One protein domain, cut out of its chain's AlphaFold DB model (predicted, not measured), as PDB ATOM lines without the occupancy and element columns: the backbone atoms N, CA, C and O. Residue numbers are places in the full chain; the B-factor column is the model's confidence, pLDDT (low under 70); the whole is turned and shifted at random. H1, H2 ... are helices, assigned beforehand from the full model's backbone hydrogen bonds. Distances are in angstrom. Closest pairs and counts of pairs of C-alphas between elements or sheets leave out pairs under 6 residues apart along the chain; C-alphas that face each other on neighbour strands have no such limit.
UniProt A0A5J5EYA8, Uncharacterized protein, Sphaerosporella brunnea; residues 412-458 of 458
ATOM      1  N   GLN A 412      15.239  21.202  32.776       84.69
ATOM      2  CA  GLN A 412      14.762  21.733  34.056       84.69
ATOM      3  C   GLN A 412      13.476  22.544  33.807       84.69
ATOM      4  O   GLN A 412      13.571  23.695  33.356       84.69
ATOM      5  N   PRO A 413      12.270  22.007  34.092       83.75
ATOM      6  CA  PRO A 413      11.008  22.657  33.725       83.75
ATOM      7  C   PRO A 413      10.872  24.053  34.348       83.75
ATOM      8  O   PRO A 413      10.467  24.998  33.673       83.75
ATOM      9  N   THR A 414      11.327  24.230  35.591       85.88
ATOM     10  CA  THR A 414      11.349  25.522  36.294       85.88
ATOM     11  C   THR A 414      12.180  26.583  35.565       85.88
ATOM     12  O   THR A 414      11.800  27.753  35.554       85.88
ATOM     13  N   GLN A 415      13.300  26.207  34.931       87.50
ATOM     14  CA  GLN A 415      14.117  27.149  34.161       87.50
ATOM     15  C   GLN A 415      13.471  27.499  32.820       87.50
ATOM     16  O   GLN A 415      13.465  28.672  32.448       87.50
ATOM     17  N   LYS A 416      12.879  26.521  32.117       86.31
ATOM     18  CA  LYS A 416      12.141  26.787  30.870       86.31
ATOM     19  C   LYS A 416      10.946  27.709  31.103       86.31
ATOM     20  O   LYS A 416      10.809  28.687  30.377       86.31
ATOM     21  N   ILE A 417      10.160  27.470  32.156       86.69
ATOM     22  CA  ILE A 417       9.041  28.338  32.553       86.69
ATOM     23  C   ILE A 417       9.541  29.764  32.851       86.69
ATOM     24  O   ILE A 417       9.021  30.723  32.284       86.69
ATOM     25  N   LYS A 418      10.602  29.923  33.660       91.12
ATOM     26  CA  LYS A 418      11.196  31.243  33.962       91.12
ATOM     27  C   LYS A 418      11.715  31.967  32.716       91.12
ATOM     28  O   LYS A 418      11.469  33.161  32.559       91.12
ATOM     29  N   LYS A 419      12.421  31.259  31.827       91.88
ATOM     30  CA  LYS A 419      12.949  31.816  30.572       91.88
ATOM     31  C   LYS A 419      11.821  32.248  29.636       91.88
ATOM     32  O   LYS A 419      11.921  33.313  29.041       91.88
ATOM     33  N   ALA A 420      10.752  31.458  29.545       86.19
ATOM     34  CA  ALA A 420       9.605  31.771  28.707       86.19
ATOM     35  C   ALA A 420       8.831  32.998  29.216       86.19
ATOM     36  O   ALA A 420       8.586  33.918  28.440       86.19
ATOM     37  N   VAL A 421       8.536  33.081  30.521       88.06
ATOM     38  CA  VAL A 421       7.900  34.271  31.129       88.06
ATOM     39  C   VAL A 421       8.722  35.536  30.852       88.06
ATOM     40  O   VAL A 421       8.169  36.538  30.410       88.06
ATOM     41  N   ARG A 422      10.054  35.466  31.000       92.44
ATOM     42  CA  ARG A 422      10.977  36.571  30.675       92.44
ATOM     43  C   ARG A 422      11.099  36.904  29.183       92.44
ATOM     44  O   ARG A 422      11.577  37.982  28.865       92.44
ATOM     45  N   SER A 423      10.694  36.016  28.271       89.00
ATOM     46  CA  SER A 423      10.633  36.323  26.830       89.00
ATOM     47  C   SER A 423       9.302  36.930  26.377       89.00
ATOM     48  O   SER A 423       9.199  37.371  25.238       89.00
ATOM     49  N   LEU A 424       8.284  36.926  27.242       83.94
ATOM     50  CA  LEU A 424       6.902  37.295  26.905       83.94
ATOM     51  C   LEU A 424       6.424  38.577  27.593       83.94
ATOM     52  O   LEU A 424       5.380  39.114  27.226       83.94
ATOM     53  N   LEU A 425       7.158  39.042  28.603       87.50
ATOM     54  CA  LEU A 425       6.839  40.218  29.400       87.50
ATOM     55  C   LEU A 425       8.077  41.118  29.523       87.50
ATOM     56  O   LEU A 425       9.197  40.597  29.523       87.50
ATOM     57  N   PRO A 426       7.900  42.444  29.675       92.12
ATOM     58  CA  PRO A 426       8.969  43.347  30.092       92.12
ATOM     59  C   PRO A 426       9.674  42.831  31.351       92.12
ATOM     60  O   PRO A 426       9.040  42.217  32.208       92.12
ATOM     61  N   THR A 427      10.973  43.106  31.492       93.19
ATOM     62  CA  THR A 427      11.815  42.555  32.571       93.19
ATOM     63  C   THR A 427      11.215  42.766  33.966       93.19
ATOM     64  O   THR A 427      11.223  41.848  34.782       93.19
ATOM     65  N   GLU A 428      10.638  43.945  34.215       92.25
ATOM     66  CA  GLU A 428      10.009  44.313  35.490       92.25
ATOM     67  C   GLU A 428       8.721  43.516  35.767       92.25
ATOM     68  O   GLU A 428       8.556  42.969  36.858       92.25
ATOM     69  N   GLU A 429       7.836  43.373  34.773       89.75
ATOM     70  CA  GLU A 429       6.619  42.551  34.879       89.75
ATOM     71  C   GLU A 429       6.963  41.065  35.055       89.75
ATOM     72  O   GLU A 429       6.352  40.370  35.871       89.75
ATOM     73  N   ALA A 430       7.963  40.578  34.316       90.56
ATOM     74  CA  ALA A 430       8.430  39.203  34.404       90.56
ATOM     75  C   ALA A 430       8.972  38.894  35.805       90.56
ATOM     76  O   ALA A 430       8.556  37.912  36.418       90.56
ATOM     77  N   ASP A 431       9.865  39.729  36.340       92.56
ATOM     78  CA  ASP A 431      10.450  39.499  37.660       92.56
ATOM     79  C   ASP A 431       9.432  39.714  38.797       92.56
ATOM     80  O   ASP A 431       9.463  38.958  39.771       92.56
ATOM     81  N   TYR A 432       8.455  40.619  38.642       92.56
ATOM     82  CA  TYR A 432       7.311  40.722  39.557       92.56
ATOM     83  C   TYR A 432       6.472  39.434  39.579       92.56
ATOM     84  O   TYR A 432       6.244  38.869  40.651       92.56
ATOM     85  N   LEU A 433       6.064  38.902  38.416       89.38
ATOM     86  CA  LEU A 433       5.315  37.639  38.361       89.38
ATOM     87  C   LEU A 433       6.121  36.459  38.922       89.38
ATOM     88  O   LEU A 433       5.558  35.619  39.621       89.38
ATOM     89  N   LEU A 434       7.431  36.395  38.668       91.44
ATOM     90  CA  LEU A 434       8.303  35.347  39.216       91.44
ATOM     91  C   LEU A 434       8.509  35.465  40.741       91.44
ATOM     92  O   LEU A 434       8.778  34.453  41.402       91.44
ATOM     93  N   ALA A 435       8.362  36.665  41.308       92.94
ATOM     94  CA  ALA A 435       8.392  36.906  42.750       92.94
ATOM     95  C   ALA A 435       7.068  36.550  43.456       92.94
ATOM     96  O   ALA A 435       7.078  36.263  44.655       92.94
ATOM     97  N   LEU A 436       5.931  36.510  42.746       92.25
ATOM     98  CA  LEU A 436       4.641  36.158  43.346       92.25
ATOM     99  C   LEU A 436       4.625  34.712  43.863       92.25
ATOM    100  O   LEU A 436       4.738  33.746  43.106       92.25
ATOM    101  N   LYS A 437       4.348  34.550  45.163       91.81
ATOM    102  CA  LYS A 437       4.196  33.239  45.822       91.81
ATOM    103  C   LYS A 437       3.142  32.349  45.143       91.81
ATOM    104  O   LYS A 437       3.321  31.139  45.059       91.81
ATOM    105  N   ALA A 438       2.079  32.945  44.596       85.56
ATOM    106  CA  ALA A 438       1.067  32.234  43.813       85.56
ATOM    107  C   ALA A 438       1.647  31.600  42.532       85.56
ATOM    108  O   ALA A 438       1.368  30.437  42.246       85.56
ATOM    109  N   PHE A 439       2.503  32.326  41.802       88.62
ATOM    110  CA  PHE A 439       3.188  31.803  40.620       88.62
ATOM    111  C   PHE A 439       4.193  30.708  40.994       88.62
ATOM    112  O   PHE A 439       4.261  29.676  40.327       88.62
ATOM    113  N   GLN A 440       4.939  30.891  42.088       91.00
ATOM    114  CA  GLN A 440       5.875  29.882  42.588       91.00
ATOM    115  C   GLN A 440       5.147  28.572  42.919       91.00
ATOM    116  O   GLN A 440       5.519  27.529  42.379       91.00
ATOM    117  N   ASN A 441       4.050  28.636  43.683       90.38
ATOM    118  CA  ASN A 441       3.202  27.481  43.994       90.38
ATOM    119  C   ASN A 441       2.648  26.810  42.721       90.38
ATOM    120  O   ASN A 441       2.752  25.595  42.570       90.38
ATOM    121  N   PHE A 442       2.105  27.593  41.781       88.19
ATOM    122  CA  PHE A 442       1.575  27.087  40.509       88.19
ATOM    123  C   PHE A 442       2.648  26.382  39.667       88.19
ATOM    124  O   PHE A 442       2.426  25.277  39.170       88.19
ATOM    125  N   SER A 443       3.838  26.981  39.555       86.50
ATOM    126  CA  SER A 443       4.971  26.369  38.859       86.50
ATOM    127  C   SER A 443       5.424  25.074  39.544       86.50
ATOM    128  O   SER A 443       5.712  24.103  38.851       86.50
ATOM    129  N   GLY A 444       5.391  25.011  40.881       89.81
ATOM    130  CA  GLY A 444       5.656  23.796  41.655       89.81
ATOM    131  C   GLY A 444       4.709  22.653  41.291       89.81
ATOM    132  O   GLY A 444       5.177  21.585  40.911       89.81
ATOM    133  N   VAL A 445       3.394  22.901  41.289       89.81
ATOM    134  CA  VAL A 445       2.373  21.896  40.926       89.81
ATOM    135  C   VAL A 445       2.534  21.403  39.481       89.81
ATOM    136  O   VAL A 445       2.322  20.223  39.200       89.81
ATOM    137  N   ILE A 446       2.932  22.276  38.547       85.06
ATOM    138  CA  ILE A 446       3.250  21.871  37.167       85.06
ATOM    139  C   ILE A 446       4.462  20.933  37.131       85.06
ATOM    140  O   ILE A 446       4.413  19.902  36.461       85.06
ATOM    141  N   VAL A 447       5.537  21.278  37.842       87.50
ATOM    142  CA  VAL A 447       6.775  20.483  37.888       87.50
ATOM    143  C   VAL A 447       6.537  19.128  38.557       87.50
ATOM    144  O   VAL A 447       6.988  18.108  38.043       87.50
ATOM    145  N   GLU A 448       5.781  19.100  39.651       88.81
ATOM    146  CA  GLU A 448       5.392  17.881  40.360       88.81
ATOM    147  C   GLU A 448       4.552  16.953  39.467       88.81
ATOM    148  O   GLU A 448       4.885  15.781  39.309       88.81
ATOM    149  N   ARG A 449       3.524  17.482  38.784       85.25
ATOM    150  CA  ARG A 449       2.712  16.700  37.831       85.25
ATOM    151  C   ARG A 449       3.505  16.216  36.618       85.25
ATOM    152  O   ARG A 449       3.223  15.130  36.113       85.25
ATOM    153  N   PHE A 450       4.474  17.000  36.143       85.12
ATOM    154  CA  PHE A 450       5.381  16.587  35.070       85.12
ATOM    155  C   PHE A 450       6.215  15.376  35.507       85.12
ATOM    156  O   PHE A 450       6.185  14.350  34.830       85.12
ATOM    157  N   TRP A 451       6.873  15.450  36.669       85.12
ATOM    158  CA  TRP A 451       7.671  14.338  37.191       85.12
ATOM    159  C   TRP A 451       6.833  13.114  37.563       85.12
ATOM    160  O   TRP A 451       7.234  12.008  37.224       85.12
ATOM    161  N   ALA A 452       5.645  13.286  38.147       85.06
ATOM    162  CA  ALA A 452       4.736  12.174  38.432       85.06
ATOM    163  C   ALA A 452       4.307  11.428  37.154       85.06
ATOM    164  O   ALA A 452       4.221  10.201  37.147       85.06
ATOM    165  N   ARG A 453       4.079  12.148  36.043       81.31
ATOM    166  CA  ARG A 453       3.733  11.536  34.748       81.31
ATOM    167  C   ARG A 453       4.933  10.892  34.050       81.31
ATOM    168  O   ARG A 453       4.749   9.913  33.341       81.31
ATOM    169  N   VAL A 454       6.138  11.426  34.255       80.88
ATOM    170  CA  VAL A 454       7.395  10.807  33.808       80.88
ATOM    171  C   VAL A 454       7.658   9.506  34.576       80.88
ATOM    172  O   VAL A 454       7.887   8.476  33.955       80.88
ATOM    173  N   GLN A 455       7.557   9.531  35.908       82.00
ATOM    174  CA  GLN A 455       7.793   8.369  36.773       82.00
ATOM    175  C   GLN A 455       6.738   7.273  36.601       82.00
ATOM    176  O   GLN A 455       7.085   6.105  36.641       82.00
ATOM    177  N   GLY A 456       5.470   7.628  36.367       77.38
ATOM    178  CA  GLY A 456       4.409   6.661  36.058       77.38
ATOM    179  C   GLY A 456       4.414   6.131  34.616       77.38
ATOM    180  O   GLY A 456       3.464   5.457  34.226       77.38
ATOM    181  N   SER A 457       5.424   6.487  33.814       61.50
ATOM    182  CA  SER A 457       5.627   6.028  32.432       61.50
ATOM    183  C   SER A 457       6.971   5.303  32.237       61.50
ATOM    184  O   SER A 457       7.294   4.953  31.099       61.50
ATOM    185  N   MET A 458       7.741   5.122  33.316       50.75
ATOM    186  CA  MET A 458       8.906   4.234  33.413       50.75
ATOM    187  C   MET A 458       8.510   2.935  34.117       50.75
ATOM    188  O   MET A 458       9.115   1.904  33.764       50.75
TER     189      MET A 458
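This is residues 412 to 458 of the 458 residues of an uncharacterized protein of Sphaerosporella brunnea (UniProt A0A5J5EYA8). Three helices make a loose triangle: long H3 is one side, H2 makes a corner with its first end, and H1 folds back from H2 so that its first residues meet H3 partway along. The last residues of H3 and the tail after it, residues 452 to 458, stick out beyond the triangle. The printed part has 47 residues with three named helices, H1, H2 and H3 in chain order, and no named strand; its class is all helix. It is loose, with a radius of gyration of the C-alphas of 12.3 A, and spans 40 by 19 by 11 A.

Begin with H3, residues 437 to 455. With its residues 443 to 447 alone it touches residues 413 to 417 of H1, residues 413 to 424; the closest C-alphas, of Pro 413 and Val 447, are 6.3 A apart. H1 and H3 run opposite ways at a steep tilt of 48 degrees. Look next at H2, residues 427 to 435, which forms a helical hairpin with H1: they touch, closest at the C-alphas of Arg 422 and Ala 430, 5.2 A apart. They run opposite ways at a shallow tilt of 33 degrees, only just short of steep. H2 and H3 are close but not clearly touching, with the C-alphas of Leu 433 and Phe 439 closest at 6.6 A. Their lines are about perpendicular, but only just, at 71 degrees. In H1, H2 and H3 every O i to N i+4 pair is within hydrogen-bond range.

Find C-alpha 437 at (4.196, 33.239, 45.822); from there H3 runs 26.7 A to C-alpha 455 at (7.793, 8.369, 36.773). H1 begins at C-alpha 413, (11.008, 22.657, 33.725), and runs 16.7 A to C-alpha 424. H2 runs 12.1 A from C-alpha 427 to C-alpha 435.

The two C-alphas farthest apart, of Glu 428 and Met 458, are 40.1 A apart. The printed part has no cut, and both links, H1 to H2 and H2 to H3, are tight. Look at residues 457 to 458, the last of the chain, for pLDDT under 70; the mean of the printed part is 86.6.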